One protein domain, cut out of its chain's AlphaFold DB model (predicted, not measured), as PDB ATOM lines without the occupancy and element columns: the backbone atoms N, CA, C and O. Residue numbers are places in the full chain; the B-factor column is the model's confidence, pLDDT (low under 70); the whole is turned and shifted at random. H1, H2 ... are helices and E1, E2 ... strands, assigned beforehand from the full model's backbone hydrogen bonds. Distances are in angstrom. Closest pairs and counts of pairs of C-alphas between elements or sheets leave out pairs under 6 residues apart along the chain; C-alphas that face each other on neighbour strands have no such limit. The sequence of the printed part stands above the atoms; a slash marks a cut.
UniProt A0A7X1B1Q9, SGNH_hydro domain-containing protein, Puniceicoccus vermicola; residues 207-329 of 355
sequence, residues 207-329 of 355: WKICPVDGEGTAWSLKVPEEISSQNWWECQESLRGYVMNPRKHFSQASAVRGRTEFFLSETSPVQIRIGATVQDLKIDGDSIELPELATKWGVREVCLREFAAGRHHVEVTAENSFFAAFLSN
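This is residues 207 to 329 of the 355 residues of the protein "SGNH_hydro domain-containing protein" of Puniceicoccus vermicola (UniProt A0A7X1B1Q9). One twisted sheet of seven strands folds back on itself where its two longest strands, E4 and E7, double over, giving two layers that are partly face to face. E2, E1, E3, residues 310 to 318 of E7, residues 280 to 283 of E4, and E5 make one layer; residues 321 to 327 of E7, residues 268 to 274 of E4, and E6 make the other. The small helix H2 covers a part of E4, while residues 228 to 233, of which 232 and 233 belong to H1, stick out. The printed part has 123 residues, with two named helices and seven named strands that come along the chain as E1, E2, H1, E3, E4, E5, H2, E6 and E7; the class is mostly strand, and in the branched sheet the neighbour pairs, E1 and E2, E1 and E3, E3 and E7, E4 and E5, E4 and E6, E4 and E7, are antiparallel. The whole is compact, with a radius of gyration of the C-alphas of 14.3 A and spans of 42 by 32 by 28 A.

E7, residues 310 to 327, goes from C-alpha 310 at (148.213, 132.053, 66.351) to C-alpha 319 at (122.071, 130.902, 80.646) and back to C-alpha 327 at (145.484, 136.181, 80.048), and its ends are 14.6 A apart. E4, residues 268 to 283, measures 14.7 A. E3, residues 256 to 264, spans 26.5 A, and E6, residues 300 to 307, 19.4 A. E1, residues 207 to 211, begins with C-alpha 207 at (131.575, 139.239, 70.799). E2 is residues 219 to 222 and E5 residues 286 to 288. H1, residues 232 to 239, measures 10.6 A; H2 is residues 292 to 295.

E4 has three neighbours: E5 and E6 on one side of it, E7 on the other side. E4 bends by 154 degrees at residue 279, and E7 bends by 173 degrees. E4 and E7 are antiparallel, with N 273 and O 325 at 2.9 A and N 282 and O 315 at 2.8 A. E6 is antiparallel to E4, with N 270 and O 305 at 2.8 A. E4 and E5 form a hairpin, with N 288 and O 281 at 2.8 A. On the other side of E7 from E4 is E3, antiparallel, with N 258 and O 316 at 2.8 A. E1 lies on one side of E3 and E7 on the other side; E1 and E3 are antiparallel, with N 208 and O 259 at 2.9 A, and E1 and E2 form a hairpin, with N 209 and O 219 at 2.8 A. H2 is on the sheet at a height of 6.5 A and lies only just over E4, with 3 of its C-alphas; the closest C-alphas are those of Val 278 and Thr 295, 5.3 A apart. H1 only grazes the sheet with residues 237 to 238. In H1 every O i to N i+4 pair is within hydrogen-bond range; H2 is too short for such a pair, and its single O i to N i+3 pair is within range.

The C-alphas farthest apart are those of Gln 230 and Thr 267, at 43.5 A. The printed part has no cut. The link from H1 to E3, residues 240 to 255, is long. The mean pLDDT of the printed part is 88.5, with residues 214 to 216, 292 to 295 and 329 under 70.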
ATOM      1  N   TRP A 207     132.324 140.484  70.680       96.56
ATOM      2  CA  TRP A 207     131.575 139.239  70.799       96.56
ATOM      3  C   TRP A 207     130.482 139.161  69.739       96.56
ATOM      4  O   TRP A 207     129.791 140.138  69.456       96.56
ATOM      5  N   LYS A 208     130.285 137.970  69.172       95.75
ATOM      6  CA  LYS A 208     129.107 137.628  68.366       95.75
ATOM      7  C   LYS A 208     128.210 136.701  69.167       95.75
ATOM      8  O   LYS A 208     128.622 135.590  69.488       95.75
ATOM      9  N   ILE A 209     126.997 137.142  69.471       95.56
ATOM     10  CA  ILE A 209     126.072 136.448  70.367       95.56
ATOM     11  C   ILE A 209     124.859 135.963  69.576       95.56
ATOM     12  O   ILE A 209     124.280 136.708  68.785       95.56
ATOM     13  N   CYS A 210     124.468 134.709  69.783       94.00
ATOM     14  CA  CYS A 210     123.275 134.105  69.192       94.00
ATOM     15  C   CYS A 210     122.518 133.252  70.224       94.00
ATOM     16  O   CYS A 210     123.138 132.772  71.176       94.00
ATOM     17  N   PRO A 211     121.206 133.017  70.051       93.56
ATOM     18  CA  PRO A 211     120.471 132.071  70.890       93.56
ATOM     19  C   PRO A 211     120.971 130.634  70.662       93.56
ATOM     20  O   PRO A 211     121.414 130.294  69.563       93.56
ATOM     21  N   VAL A 212     120.910 129.783  71.691       89.94
ATOM     22  CA  VAL A 212     121.268 128.355  71.555       89.94
ATOM     23  C   VAL A 212     120.173 127.566  70.827       89.94
ATOM     24  O   VAL A 212     120.500 126.750  69.968       89.94
ATOM     25  N   ASP A 213     118.900 127.857  71.118       82.06
ATOM     26  CA  ASP A 213     117.748 127.023  70.725       82.06
ATOM     27  C   ASP A 213     116.939 127.550  69.524       82.06
ATOM     28  O   ASP A 213     115.812 127.108  69.301       82.06
ATOM     29  N   GLY A 214     117.445 128.519  68.754       65.19
ATOM     30  CA  GLY A 214     116.622 129.164  67.725       65.19
ATOM     31  C   GLY A 214     117.371 129.779  66.550       65.19
ATOM     32  O   GLY A 214     118.591 129.936  66.563       65.19
ATOM     33  N   GLU A 215     116.595 130.162  65.535       59.16
ATOM     34  CA  GLU A 215     117.042 131.042  64.457       59.16
ATOM     35  C   GLU A 215     117.068 132.491  64.957       59.16
ATOM     36  O   GLU A 215     116.088 133.007  65.493       59.16
ATOM     37  N   GLY A 216     118.202 133.163  64.787       60.41
ATOM     38  CA  GLY A 216     118.364 134.564  65.144       60.41
ATOM     39  C   GLY A 216     119.604 135.144  64.484       60.41
ATOM     40  O   GLY A 216     120.636 134.477  64.373       60.41
ATOM     41  N   THR A 217     119.511 136.391  64.028       74.00
ATOM     42  CA  THR A 217     120.671 137.118  63.509       74.00
ATOM     43  C   THR A 217     121.665 137.332  64.644       74.00
ATOM     44  O   THR A 217     121.289 137.813  65.713       74.00
ATOM     45  N   ALA A 218     122.932 136.984  64.418       85.19
ATOM     46  CA  ALA A 218     123.981 137.193  65.407       85.19
ATOM     47  C   ALA A 218     124.068 138.680  65.794       85.19
ATOM     48  O   ALA A 218     124.236 139.547  64.934       85.19
ATOM     49  N   TRP A 219     123.984 138.962  67.091       92.50
ATOM     50  CA  TRP A 219     124.201 140.290  67.649       92.50
ATOM     51  C   TRP A 219     125.701 140.500  67.850       92.50
ATOM     52  O   TRP A 219     126.363 139.692  68.496       92.50
ATOM     53  N   SER A 220     126.253 141.555  67.249       94.12
ATOM     54  CA  SER A 220     127.649 141.944  67.471       94.12
ATOM     55  C   SER A 220     127.708 142.962  68.602       94.12
ATOM     56  O   SER A 220     127.101 144.026  68.497       94.12
ATOM     57  N   LEU A 221     128.445 142.627  69.655       93.81
ATOM     58  CA  LEU A 221     128.616 143.428  70.860       93.81
ATOM     59  C   LEU A 221     130.088 143.802  71.029       93.81
ATOM     60  O   LEU A 221     130.969 142.966  70.827       93.81
ATOM     61  N   LYS A 222     130.346 145.047  71.428       94.25
ATOM     62  CA  LYS A 222     131.665 145.492  71.885       94.25
ATOM     63  C   LYS A 222     131.644 145.631  73.398       94.25
ATOM     64  O   LYS A 222     130.694 146.198  73.924       94.25
ATOM     65  N   VAL A 223     132.677 145.133  74.066       92.06
ATOM     66  CA  VAL A 223     132.848 145.258  75.516       92.06
ATOM     67  C   VAL A 223     134.099 146.089  75.835       92.06
ATOM     68  O   VAL A 223     135.094 145.988  75.108       92.06
ATOM     69  N   PRO A 224     134.078 146.916  76.894       91.06
ATOM     70  CA  PRO A 224     132.953 147.156  77.800       91.06
ATOM     71  C   PRO A 224     131.828 147.919  77.093       91.06
ATOM     72  O   PRO A 224     132.081 148.737  76.208       91.06
ATOM     73  N   GLU A 225     130.589 147.637  77.480       86.44
ATOM     74  CA  GLU A 225     129.425 148.387  77.012       86.44
ATOM     75  C   GLU A 225     129.012 149.377  78.105       86.44
ATOM     76  O   GLU A 225     128.778 148.995  79.254       86.44
ATOM     77  N   GLU A 226     128.915 150.661  77.765       81.81
ATOM     78  CA  GLU A 226     128.277 151.645  78.641       81.81
ATOM     79  C   GLU A 226     126.762 151.466  78.535       81.81
ATOM     80  O   GLU A 226     126.117 151.958  77.608       81.81
ATOM     81  N   ILE A 227     126.195 150.711  79.472       79.31
ATOM     82  CA  ILE A 227     124.754 150.490  79.529       79.31
ATOM     83  C   ILE A 227     124.087 151.563  80.387       79.31
ATOM     84  O   ILE A 227     124.490 151.826  81.515       79.31
ATOM     85  N   SER A 228     123.008 152.149  79.874       74.88
ATOM     86  CA  SER A 228     122.110 152.976  80.678       74.88
ATOM     87  C   SER A 228     121.139 152.057  81.422       74.88
ATOM     88  O   SER A 228     120.069 151.732  80.902       74.88
ATOM     89  N   SER A 229     121.515 151.603  82.619       71.94
ATOM     90  CA  SER A 229     120.662 150.787  83.494       71.94
ATOM     91  C   SER A 229     120.314 151.547  84.771       71.94
ATOM     92  O   SER A 229     121.153 152.238  85.336       71.94
ATOM     93  N   GLN A 230     119.081 151.376  85.264       70.38
ATOM     94  CA  GLN A 230     118.720 151.799  86.625       70.38
ATOM     95  C   GLN A 230     119.412 150.933  87.690       70.38
ATOM     96  O   GLN A 230     119.453 151.294  88.863       70.38
ATOM     97  N   ASN A 231     119.955 149.778  87.294       83.88
ATOM     98  CA  ASN A 231     120.717 148.910  88.170       83.88
ATOM     99  C   ASN A 231     122.215 149.222  88.040       83.88
ATOM    100  O   ASN A 231     122.881 148.731  87.127       83.88
ATOM    101  N   TRP A 232     122.739 150.002  88.988       85.50
ATOM    102  CA  TRP A 232     124.154 150.388  89.068       85.50
ATOM    103  C   TRP A 232     125.110 149.186  88.988       85.50
ATOM    104  O   TRP A 232     126.219 149.302  88.464       85.50
ATOM    105  N   TRP A 233     124.686 148.019  89.480       88.06
ATOM    106  CA  TRP A 233     125.510 146.818  89.494       88.06
ATOM    107  C   TRP A 233     125.639 146.195  88.103       88.06
ATOM    108  O   TRP A 233     126.714 145.725  87.737       88.06
ATOM    109  N   GLU A 234     124.589 146.262  87.277       88.56
ATOM    110  CA  GLU A 234     124.721 145.858  85.875       88.56
ATOM    111  C   GLU A 234     125.732 146.751  85.154       88.56
ATOM    112  O   GLU A 234     126.565 146.245  84.400       88.56
ATOM    113  N   CYS A 235     125.688 148.064  85.412       88.81
ATOM    114  CA  CYS A 235     126.645 149.010  84.844       88.81
ATOM    115  C   CYS A 235     128.074 148.674  85.285       88.81
ATOM    116  O   CYS A 235     128.974 148.638  84.449       88.81
ATOM    117  N   GLN A 236     128.281 148.367  86.571       91.19
ATOM    118  CA  GLN A 236     129.580 147.939  87.092       91.19
ATOM    119  C   GLN A 236     130.136 146.729  86.343       91.19
ATOM    120  O   GLN A 236     131.263 146.781  85.855       91.19
ATOM    121  N   GLU A 237     129.370 145.645  86.249       92.00
ATOM    122  CA  GLU A 237     129.877 144.418  85.632       92.00
ATOM    123  C   GLU A 237     130.076 144.591  84.117       92.00
ATOM    124  O   GLU A 237     131.081 144.129  83.572       92.00
ATOM    125  N   SER A 238     129.204 145.348  83.442       91.94
ATOM    126  CA  SER A 238     129.373 145.696  82.023       91.94
ATOM    127  C   SER A 238     130.674 146.468  81.760       91.94
ATOM    128  O   SER A 238     131.418 146.146  80.829       91.94
ATOM    129  N   LEU A 239     131.013 147.434  82.624       90.94
ATOM    130  CA  LEU A 239     132.265 148.198  82.535       90.94
ATOM    131  C   LEU A 239     133.514 147.339  82.780       90.94
ATOM    132  O   LEU A 239     134.573 147.619  82.220       90.94
ATOM    133  N   ARG A 240     133.389 146.255  83.552       91.38
ATOM    134  CA  ARG A 240     134.458 145.258  83.739       91.38
ATOM    135  C   ARG A 240     134.626 144.316  82.547       91.38
ATOM    136  O   ARG A 240     135.599 143.564  82.504       91.38
ATOM    137  N   GLY A 241     133.709 144.361  81.580       92.81
ATOM    138  CA  GLY A 241     133.730 143.531  80.378       92.81
ATOM    139  C   GLY A 241     132.821 142.303  80.436       92.81
ATOM    140  O   GLY A 241     132.955 141.418  79.589       92.81
ATOM    141  N   TYR A 242     131.898 142.224  81.402       93.88
ATOM    142  CA  TYR A 242     130.842 141.215  81.361       93.88
ATOM    143  C   TYR A 242     129.879 141.500  80.207       93.88
ATOM    144  O   TYR A 242     129.487 142.640  79.961       93.88
ATOM    145  N   VAL A 243     129.419 140.438  79.554       94.50
ATOM    146  CA  VAL A 243     128.265 140.504  78.658       94.50
ATOM    147  C   VAL A 243     127.005 140.395  79.507       94.50
ATOM    148  O   VAL A 243     126.700 139.328  80.050       94.50
ATOM    149  N   MET A 244     126.275 141.503  79.629       92.69
ATOM    150  CA  MET A 244     125.143 141.630  80.545       92.69
ATOM    151  C   MET A 244     123.797 141.438  79.844       92.69
ATOM    152  O   MET A 244     123.473 142.121  78.879       92.69
ATOM    153  N   ASN A 245     122.968 140.536  80.379       88.81
ATOM    154  CA  ASN A 245     121.567 140.349  79.981       88.81
ATOM    155  C   ASN A 245     121.291 140.192  78.464       88.81
ATOM    156  O   ASN A 245     120.303 140.751  77.969       88.81
ATOM    157  N   PRO A 246     122.067 139.398  77.702       89.25
ATOM    158  CA  PRO A 246     121.852 139.225  76.262       89.25
ATOM    159  C   PRO A 246     120.475 138.628  75.922       89.25
ATOM    160  O   PRO A 246     119.978 138.836  74.814       89.25
ATOM    161  N   ARG A 247     119.785 137.963  76.865       85.88
ATOM    162  CA  ARG A 247     118.387 137.539  76.673       85.88
ATOM    163  C   ARG A 247     117.407 138.707  76.490       85.88
ATOM    164  O   ARG A 247     116.333 138.485  75.952       85.88
ATOM    165  N   LYS A 248     117.754 139.962  76.821       86.12
ATOM    166  CA  LYS A 248     116.944 141.137  76.423       86.12
ATOM    167  C   LYS A 248     116.847 141.269  74.893       86.12
ATOM    168  O   LYS A 248     115.805 141.680  74.391       86.12
ATOM    169  N   HIS A 249     117.885 140.856  74.157       87.06
ATOM    170  CA  HIS A 249     117.873 140.762  72.690       87.06
ATOM    171  C   HIS A 249     117.256 139.448  72.183       87.06
ATOM    172  O   HIS A 249     116.669 139.417  71.103       87.06
ATOM    173  N   PHE A 250     117.358 138.374  72.970       87.88
ATOM    174  CA  PHE A 250     116.895 137.027  72.621       87.88
ATOM    175  C   PHE A 250     115.888 136.487  73.648       87.88
ATOM    176  O   PHE A 250     116.137 135.478  74.303       87.88
ATOM    177  N   SER A 251     114.744 137.160  73.806       83.88
ATOM    178  CA  SER A 251     113.828 136.943  74.944       83.88
ATOM    179  C   SER A 251     113.216 135.545  75.049       83.88
ATOM    180  O   SER A 251     112.771 135.161  76.126       83.88
ATOM    181  N   GLN A 252     113.189 134.786  73.953       85.50
ATOM    182  CA  GLN A 252     112.659 133.418  73.910       85.50
ATOM    183  C   GLN A 252     113.740 132.341  74.091       85.50
ATOM    184  O   GLN A 252     113.418 131.156  74.116       85.50
ATOM    185  N   ALA A 253     115.019 132.719  74.168       87.06
ATOM    186  CA  ALA A 253     116.117 131.767  74.262       87.06
ATOM    187  C   ALA A 253     116.308 131.276  75.704       87.06
ATOM    188  O   ALA A 253     116.327 132.085  76.634       87.06
ATOM    189  N   SER A 254     116.509 129.967  75.892       90.44
ATOM    190  CA  SER A 254     116.843 129.417  77.215       90.44
ATOM    191  C   SER A 254     118.271 129.780  77.645       90.44
ATOM    192  O   SER A 254     118.520 130.024  78.823       90.44
ATOM    193  N   ALA A 255     119.171 129.882  76.665       93.50
ATOM    194  CA  ALA A 255     120.576 130.218  76.808       93.50
ATOM    195  C   ALA A 255     121.083 130.969  75.569       93.50
ATOM    196  O   ALA A 255     120.479 130.948  74.486       93.50
ATOM    197  N   VAL A 256     122.238 131.606  75.718       94.75
ATOM    198  CA  VAL A 256     122.957 132.280  74.641       94.75
ATOM    199  C   VAL A 256     124.315 131.640  74.414       94.75
ATOM    200  O   VAL A 256     124.907 131.025  75.301       94.75
ATOM    201  N   ARG A 257     124.826 131.834  73.205       95.69
ATOM    202  CA  ARG A 257     126.162 131.437  72.801       95.69
ATOM    203  C   ARG A 257     126.920 132.659  72.303       95.69
ATOM    204  O   ARG A 257     126.551 133.240  71.282       95.69
ATOM    205  N   GLY A 258     127.971 133.035  73.020       96.38
ATOM    206  CA  GLY A 258     128.929 134.061  72.628       96.38
ATOM    207  C   GLY A 258     130.116 133.449  71.895       96.38
ATOM    208  O   GLY A 258     130.638 132.415  72.305       96.38
ATOM    209  N   ARG A 259     130.561 134.084  70.811       97.00
ATOM    210  CA  ARG A 259     131.774 133.713  70.078       97.00
ATOM    211  C   ARG A 259     132.725 134.886  69.956       97.00
ATOM    212  O   ARG A 259     132.289 136.002  69.671       97.00
ATOM    213  N   THR A 260     134.009 134.612  70.114       97.12
ATOM    214  CA  THR A 260     135.086 135.592  69.949       97.12
ATOM    215  C   THR A 260     136.384 134.888  69.545       97.12
ATOM    216  O   THR A 260     136.400 133.679  69.306       97.12
ATOM    217  N   GLU A 261     137.469 135.642  69.438       95.31
ATOM    218  CA  GLU A 261     138.809 135.133  69.180       95.31
ATOM    219  C   GLU A 261     139.837 135.856  70.055       95.31
ATOM    220  O   GLU A 261     139.677 137.032  70.386       95.31
ATOM    221  N   PHE A 262     140.920 135.163  70.403       92.69
ATOM    222  CA  PHE A 262     142.130 135.791  70.930       92.69
ATOM    223  C   PHE A 262     143.346 135.377  70.097       92.69
ATOM    224  O   PHE A 262     143.318 134.382  69.369       92.69
ATOM    225  N   PHE A 263     144.415 136.170  70.169       92.19
ATOM    226  CA  PHE A 263     145.636 135.952  69.398       92.19
ATOM    227  C   PHE A 263     146.859 135.890  70.311       92.19
ATOM    228  O   PHE A 263     147.023 136.731  71.196       92.19
ATOM    229  N   LEU A 264     147.741 134.930  70.046       91.69
ATOM    230  CA  LEU A 264     149.032 134.775  70.706       91.69
ATOM    231  C   LEU A 264     150.162 134.947  69.691       91.69
ATOM    232  O   LEU A 264     150.181 134.291  68.650       91.69
ATOM    233  N   SER A 265     151.134 135.808  69.999       90.06
ATOM    234  CA  SER A 265     152.311 136.002  69.139       90.06
ATOM    235  C   SER A 265     153.300 134.839  69.192       90.06
ATOM    236  O   SER A 265     154.103 134.678  68.277       90.06
ATOM    237  N   GLU A 266     153.257 134.048  70.259       91.12
ATOM    238  CA  GLU A 266     154.099 132.879  70.485       91.12
ATOM    239  C   GLU A 266     153.353 131.871  71.363       91.12
ATOM    240  O   GLU A 266     152.407 132.238  72.063       91.12
ATOM    241  N   THR A 267     153.784 130.611  71.338       94.00
ATOM    242  CA  THR A 267     153.227 129.576  72.215       94.00
ATOM    243  C   THR A 267     153.394 129.999  73.668       94.00
ATOM    244  O   THR A 267     154.500 130.336  74.085       94.00
ATOM    245  N   SER A 268     152.296 130.048  74.417       90.75
ATOM    246  CA  SER A 268     152.287 130.596  75.773       90.75
ATOM    247  C   SER A 268     151.242 129.921  76.656       90.75
ATOM    248  O   SER A 268     150.182 129.532  76.158       90.75
ATOM    249  N   PRO A 269     151.475 129.856  77.978       90.12
ATOM    250  CA  PRO A 269     150.416 129.551  78.924       90.12
ATOM    251  C   PRO A 269     149.366 130.669  78.915       90.12
ATOM    252  O   PRO A 269     149.700 131.856  78.966       90.12
ATOM    253  N   VAL A 270     148.095 130.275  78.855       91.12
ATOM    254  CA  VAL A 270     146.935 131.159  78.956       91.12
ATOM    255  C   VAL A 270     146.149 130.793  80.204       91.12
ATOM    256  O   VAL A 270     145.674 129.665  80.348       91.12
ATOM    257  N   GLN A 271     146.007 131.764  81.097       89.19
ATOM    258  CA  GLN A 271     145.098 131.706  82.229       89.19
ATOM    259  C   GLN A 271     143.690 132.032  81.729       89.19
ATOM    260  O   GLN A 271     143.439 133.121  81.206       89.19
ATOM    261  N   ILE A 272     142.778 131.082  81.887       91.06
ATOM    262  CA  ILE A 272     141.382 131.204  81.483       91.06
ATOM    263  C   ILE A 272     140.568 131.546  82.719       91.06
ATOM    264  O   ILE A 272     140.579 130.804  83.706       91.06
ATOM    265  N   ARG A 273     139.838 132.658  82.656       90.06
ATOM    266  CA  ARG A 273     138.928 133.087  83.715       90.06
ATOM    267  C   ARG A 273     137.513 133.232  83.186       90.06
ATOM    268  O   ARG A 273     137.321 133.860  82.150       90.06
ATOM    269  N   ILE A 274     136.531 132.697  83.906       92.00
ATOM    270  CA  ILE A 274     135.106 132.818  83.561       92.00
ATOM    271  C   ILE A 274     134.254 133.159  84.788       92.00
ATOM    272  O   ILE A 274     134.738 133.083  85.916       92.00
ATOM    273  N   GLY A 275     132.998 133.546  84.567       89.88
ATOM    274  CA  GLY A 275     132.022 133.802  85.630       89.88
ATOM    275  C   GLY A 275     130.615 134.070  85.092       89.88
ATOM    276  O   GLY A 275     130.344 133.884  83.904       89.88
ATOM    277  N   ALA A 276     129.731 134.563  85.960       90.50
ATOM    278  CA  ALA A 276     128.294 134.721  85.730       90.50
ATOM    279  C   ALA A 276     127.555 133.382  85.569       90.50
ATOM    280  O   ALA A 276     127.514 132.601  86.511       90.50
ATOM    281  N   THR A 277     126.910 133.137  84.426       92.00
ATOM    282  CA  THR A 277     126.023 131.974  84.218       92.00
ATOM    283  C   THR A 277     126.548 131.028  83.140       92.00
ATOM    284  O   THR A 277     125.771 130.415  82.408       92.00
ATOM    285  N   VAL A 278     127.875 130.956  82.995       94.00
ATOM    286  CA  VAL A 278     128.540 130.087  82.015       94.00
ATOM    287  C   VAL A 278     128.241 128.621  82.320       94.00
ATOM    288  O   VAL A 278     128.307 128.183  83.465       94.00
ATOM    289  N   GLN A 279     127.916 127.875  81.268       93.12
ATOM    290  CA  GLN A 279     127.573 126.453  81.301       93.12
ATOM    291  C   GLN A 279     128.575 125.598  80.517       93.12
ATOM    292  O   GLN A 279     128.808 124.451  80.876       93.12
ATOM    293  N   ASP A 280     129.155 126.148  79.448       94.31
ATOM    294  CA  ASP A 280     130.130 125.465  78.595       94.31
ATOM    295  C   ASP A 280     131.117 126.484  78.015       94.31
ATOM    296  O   ASP A 280     130.746 127.620  77.695       94.31
ATOM    297  N   LEU A 281     132.369 126.061  77.866       96.00
ATOM    298  CA  LEU A 281     133.437 126.821  77.230       96.00
ATOM    299  C   LEU A 281     134.164 125.905  76.251       96.00
ATOM    300  O   LEU A 281     134.643 124.836  76.630       96.00
ATOM    301  N   LYS A 282     134.320 126.366  75.011       97.06
ATOM    302  CA  LYS A 282     135.140 125.705  73.997       97.06
ATOM    303  C   LYS A 282     136.199 126.641  73.457       97.06
ATOM    304  O   LYS A 282     135.922 127.811  73.195       97.06
ATOM    305  N   ILE A 283     137.390 126.097  73.236       96.56
ATOM    306  CA  ILE A 283     138.487 126.788  72.558       96.56
ATOM    307  C   ILE A 283     138.960 125.899  71.410       96.56
ATOM    308  O   ILE A 283     139.293 124.740  71.625       96.56
ATOM    309  N   ASP A 284     138.904 126.417  70.184       96.44
ATOM    310  CA  ASP A 284     139.169 125.684  68.933       96.44
ATOM    311  C   ASP A 284     138.361 124.384  68.770       96.44
ATOM    312  O   ASP A 284     138.770 123.448  68.088       96.44
ATOM    313  N   GLY A 285     137.174 124.345  69.378       94.19
ATOM    314  CA  GLY A 285     136.278 123.189  69.366       94.19
ATOM    315  C   GLY A 285     136.488 122.207  70.522       94.19
ATOM    316  O   GLY A 285     135.583 121.412  70.777       94.19
ATOM    317  N   ASP A 286     137.596 122.305  71.261       94.62
ATOM    318  CA  ASP A 286     137.843 121.502  72.460       94.62
ATOM    319  C   ASP A 286     137.051 122.061  73.646       94.62
ATOM    320  O   ASP A 286     137.189 123.238  73.989       94.62
ATOM    321  N   SER A 287     136.263 121.215  74.314       94.81
ATOM    322  CA  SER A 287     135.604 121.576  75.575       94.81
ATOM    323  C   SER A 287     136.620 121.741  76.704       94.81
ATOM    324  O   SER A 287     137.499 120.899  76.901       94.81
ATOM    325  N   ILE A 288     136.470 122.822  77.466       92.44
ATOM    326  CA  ILE A 288     137.226 123.099  78.685       92.44
ATOM    327  C   ILE A 288     136.366 122.686  79.878       92.44
ATOM    328  O   ILE A 288     135.229 123.133  80.013       92.44
ATOM    329  N   GLU A 289     136.906 121.826  80.740       89.44
ATOM    330  CA  GLU A 289     136.222 121.408  81.963       89.44
ATOM    331  C   GLU A 289     136.054 122.599  82.913       89.44
ATOM    332  O   GLU A 289     137.003 123.337  83.185       89.44
ATOM    333  N   LEU A 290     134.826 122.796  83.396       86.06
ATOM    334  CA  LEU A 290     134.480 123.896  84.286       86.06
ATOM    335  C   LEU A 290     134.276 123.356  85.706       86.06
ATOM    336  O   LEU A 290     133.413 122.495  85.898       86.06
ATOM    337  N   PRO A 291     135.010 123.855  86.716       76.00
ATOM    338  CA  PRO A 291     134.716 123.507  88.097       76.00
ATOM    339  C   PRO A 291     133.349 124.080  88.492       76.00
ATOM    340  O   PRO A 291     132.930 125.117  87.978       76.00
ATOM    341  N   GLU A 292     132.666 123.442  89.445       69.81
ATOM    342  CA  GLU A 292     131.299 123.804  89.864       69.81
ATOM    343  C   GLU A 292     131.132 125.309  90.151       69.81
ATOM    344  O   GLU A 292     130.133 125.927  89.780       69.81
ATOM    345  N   LEU A 293     132.146 125.936  90.749       61.00
ATOM    346  CA  LEU A 293     132.135 127.352  91.120       61.00
ATOM    347  C   LEU A 293     132.310 128.318  89.950       61.00
ATOM    348  O   LEU A 293     131.941 129.483  90.069       61.00
ATOM    349  N   ALA A 294     132.851 127.864  88.823       65.12
ATOM    350  CA  ALA A 294     133.005 128.705  87.641       65.12
ATOM    351  C   ALA A 294     131.661 129.072  86.992       65.12
ATOM    352  O   ALA A 294     131.588 129.982  86.170       65.12
ATOM    353  N   THR A 295     130.600 128.376  87.405       66.31
ATOM    354  CA  THR A 295     129.205 128.642  87.033       66.31
ATOM    355  C   THR A 295     128.506 129.623  87.989       66.31
ATOM    356  O   THR A 295     127.298 129.835  87.889       66.31
ATOM    357  N   LYS A 296     129.239 130.197  88.958       74.00
ATOM    358  CA  LYS A 296     128.750 131.228  89.888       74.00
ATOM    359  C   LYS A 296     129.085 132.629  89.379       74.00
ATOM    360  O   LYS A 296     129.880 132.810  88.459       74.00
ATOM    361  N   TRP A 297     128.499 133.644  90.021       81.94
ATOM    362  CA  TRP A 297     128.558 135.013  89.511       81.94
ATOM    363  C   TRP A 297     129.980 135.581  89.361       81.94
ATOM    364  O   TRP A 297     130.323 136.176  88.335       81.94
ATOM    365  N   GLY A 298     130.825 135.414  90.377       77.56
ATOM    366  CA  GLY A 298     132.153 136.021  90.370       77.56
ATOM    367  C   GLY A 298     133.122 135.386  89.359       77.56
ATOM    368  O   GLY A 298     133.045 134.198  89.068       77.56
ATOM    369  N   VAL A 299     134.087 136.178  88.880       82.12
ATOM    370  CA  VAL A 299     135.175 135.689  88.016       82.12
ATOM    371  C   VAL A 299     136.077 134.720  88.784       82.12
ATOM    372  O   VAL A 299     136.504 135.026  89.903       82.12
ATOM    373  N   ARG A 300     136.394 133.569  88.190       79.31
ATOM    374  CA  ARG A 300     137.347 132.579  88.710       79.31
ATOM    375  C   ARG A 300     138.278 132.112  87.607       79.31
ATOM    376  O   ARG A 300     137.862 132.001  86.458       79.31
ATOM    377  N   GLU A 301     139.517 131.800  87.968       82.00
ATOM    378  CA  GLU A 301     140.367 130.985  87.104       82.00
ATOM    379  C   GLU A 301     139.806 129.563  87.038       82.00
ATOM    380  O   GLU A 301     139.488 128.974  88.069       82.00
ATOM    381  N   VAL A 302     139.683 129.028  85.825       84.25
ATOM    382  CA  VAL A 302     139.243 127.643  85.596       84.25
ATOM    383  C   VAL A 302     140.360 126.740  85.125       84.25
ATOM    384  O   VAL A 302     140.335 125.544  85.391       84.25
ATOM    385  N   CYS A 303     141.337 127.294  84.413       83.81
ATOM    386  CA  CYS A 303     142.423 126.519  83.848       83.81
ATOM    387  C   CYS A 303     143.599 127.427  83.480       83.81
ATOM    388  O   CYS A 303     143.407 128.550  83.006       83.81
ATOM    389  N   LEU A 304     144.806 126.888  83.623       86.12
ATOM    390  CA  LEU A 304     146.020 127.379  82.991       86.12
ATOM    391  C   LEU A 304     146.465 126.330  81.965       86.12
ATOM    392  O   LEU A 304     146.867 125.228  82.342       86.12
ATOM    393  N   ARG A 305     146.377 126.650  80.671       88.88
ATOM    394  CA  ARG A 305     146.727 125.725  79.577       88.88
ATOM    395  C   ARG A 305     147.639 126.411  78.574       88.88
ATOM    396  O   ARG A 305     147.498 127.599  78.313       88.88
ATOM    397  N   GLU A 306     148.580 125.664  78.014       93.00
ATOM    398  CA  GLU A 306     149.430 126.156  76.934       93.00
ATOM    399  C   GLU A 306     148.678 126.138  75.599       93.00
ATOM    400  O   GLU A 306     148.043 125.144  75.243       93.00
ATOM    401  N   PHE A 307     148.768 127.244  74.865       93.69
ATOM    402  CA  PHE A 307     148.216 127.394  73.524       93.69
ATOM    403  C   PHE A 307     149.330 127.779  72.555       93.69
ATOM    404  O   PHE A 307     150.260 128.502  72.918       93.69
ATOM    405  N   ALA A 308     149.243 127.272  71.325       95.00
ATOM    406  CA  ALA A 308     150.209 127.565  70.274       95.00
ATOM    407  C   ALA A 308     150.162 129.042  69.845       95.00
ATOM    408  O   ALA A 308     149.192 129.751  70.082       95.00
ATOM    409  N   ALA A 309     151.208 129.517  69.169       94.31
ATOM    410  CA  ALA A 309     151.146 130.810  68.494       94.31
ATOM    411  C   ALA A 309     150.036 130.814  67.427       94.31
ATOM    412  O   ALA A 309     149.924 129.869  66.643       94.31
ATOM    413  N   GLY A 310     149.272 131.899  67.340       94.62
ATOM    414  CA  GLY A 310     148.213 132.053  66.351       94.62
ATOM    415  C   GLY A 310     146.891 132.524  66.939       94.62
ATOM    416  O   GLY A 310     146.828 133.121  68.011       94.62
ATOM    417  N   ARG A 311     145.831 132.319  66.160       95.62
ATOM    418  CA  ARG A 311     144.466 132.724  66.492       95.62
ATOM    419  C   ARG A 311     143.699 131.533  67.049       95.62
ATOM    420  O   ARG A 311     143.681 130.487  66.407       95.62
ATOM    421  N   HIS A 312     143.016 131.757  68.162       96.31
ATOM    422  CA  HIS A 312     142.182 130.772  68.837       96.31
ATOM    423  C   HIS A 312     140.734 131.247  68.870       96.31
ATOM    424  O   HIS A 312     140.467 132.410  69.186       96.31
ATOM    425  N   HIS A 313     139.805 130.358  68.539       97.38
ATOM    426  CA  HIS A 313     138.377 130.654  68.507       97.38
ATOM    427  C   HIS A 313     137.728 130.210  69.806       97.38
ATOM    428  O   HIS A 313     137.893 129.070  70.232       97.38
ATOM    429  N   VAL A 314     136.957 131.101  70.409       97.62
ATOM    430  CA  VAL A 314     136.298 130.879  71.691       97.62
ATOM    431  C   VAL A 314     134.797 130.810  71.476       97.62
ATOM    432  O   VAL A 314     134.217 131.664  70.800       97.62
ATOM    433  N   GLU A 315     134.159 129.827  72.100       97.50
ATOM    434  CA  GLU A 315     132.709 129.731  72.223       97.50
ATOM    435  C   GLU A 315     132.331 129.574  73.700       97.50
ATOM    436  O   GLU A 315     132.805 128.665  74.373       97.50
ATOM    437  N   VAL A 316     131.479 130.468  74.199       96.62
ATOM    438  CA  VAL A 316     130.937 130.442  75.562       96.62
ATOM    439  C   VAL A 316     129.436 130.236  75.472       96.62
ATOM    440  O   VAL A 316     128.751 131.014  74.807       96.62
ATOM    441  N   THR A 317     128.914 129.222  76.154       95.69
ATOM    442  CA  THR A 317     127.470 129.051  76.353       95.69
ATOM    443  C   THR A 317     127.114 129.469  77.770       95.69
ATOM    444  O   THR A 317     127.780 129.059  78.720       95.69
ATOM    445  N   ALA A 318     126.070 130.280  77.921       95.06
ATOM    446  CA  ALA A 318     125.620 130.768  79.217       95.06
ATOM    447  C   ALA A 318     124.100 130.912  79.270       95.06
ATOM    448  O   ALA A 318     123.466 131.203  78.255       95.06
ATOM    449  N   GLU A 319     123.519 130.757  80.458       92.56
ATOM    450  CA  GLU A 319     122.071 130.902  80.646       92.56
ATOM    451  C   GLU A 319     121.599 132.324  80.300       92.56
ATOM    452  O   GLU A 319     120.576 132.525  79.646       92.56
ATOM    453  N   ASN A 320     122.364 133.332  80.720       91.88
ATOM    454  CA  ASN A 320     122.094 134.730  80.424       91.88
ATOM    455  C   ASN A 320     123.398 135.517  80.287       91.88
ATOM    456  O   ASN A 320     123.881 135.710  79.179       91.88
ATOM    457  N   SER A 321     123.982 135.958  81.398       93.94
ATOM    458  CA  SER A 321     125.202 136.768  81.399       93.94
ATOM    459  C   SER A 321     126.446 135.887  81.457       93.94
ATOM    460  O   SER A 321     126.429 134.818  82.077       93.94
ATOM    461  N   PHE A 322     127.543 136.347  80.863       94.88
ATOM    462  CA  PHE A 322     128.827 135.657  80.946       94.88
ATOM    463  C   PHE A 322     129.996 136.626  81.022       94.88
ATOM    464  O   PHE A 322     129.937 137.760  80.548       94.88
ATOM    465  N   PHE A 323     131.081 136.122  81.592       94.25
ATOM    466  CA  PHE A 323     132.395 136.735  81.552       94.25
ATOM    467  C   PHE A 323     133.400 135.701  81.059       94.25
ATOM    468  O   PHE A 323     133.323 134.535  81.454       94.25
ATOM    469  N   ALA A 324     134.341 136.125  80.220       94.56
ATOM    470  CA  ALA A 324     135.467 135.301  79.809       94.56
ATOM    471  C   ALA A 324     136.693 136.175  79.529       94.56
ATOM    472  O   ALA A 324     136.626 137.117  78.738       94.56
ATOM    473  N   ALA A 325     137.814 135.828  80.155       93.19
ATOM    474  CA  ALA A 325     139.102 136.468  79.955       93.19
ATOM    475  C   ALA A 325     140.206 135.428  79.735       93.19
ATOM    476  O   ALA A 325     140.211 134.360  80.350       93.19
ATOM    477  N   PHE A 326     141.150 135.775  78.864       92.88
ATOM    478  CA  PHE A 326     142.251 134.928  78.414       92.88
ATOM    479  C   PHE A 326     143.559 135.703  78.589       92.88
ATOM    480  O   PHE A 326     143.888 136.580  77.790       92.88
ATOM    481  N   LEU A 327     144.289 135.426  79.670       88.00
ATOM    482  CA  LEU A 327     145.484 136.181  80.048       88.00
ATOM    483  C   LEU A 327     146.746 135.389  79.706       88.00
ATOM    484  O   LEU A 327     146.868 134.228  80.071       88.00
ATOM    485  N   SER A 328     147.710 136.032  79.049       83.75
ATOM    486  CA  SER A 328     149.031 135.455  78.764       83.75
ATOM    487  C   SER A 328     150.130 136.491  78.992       83.75
ATOM    488  O   SER A 328     149.953 137.666  78.662       83.75
ATOM    489  N   ASN A 329     151.289 136.050  79.489       68.62
ATOM    490  CA  ASN A 329     152.476 136.894  79.685       68.62
ATOM    491  C   ASN A 329     153.009 137.494  78.370       68.62
ATOM    492  O   ASN A 329     153.667 138.533  78.378       68.62
TER     493      ASN A 329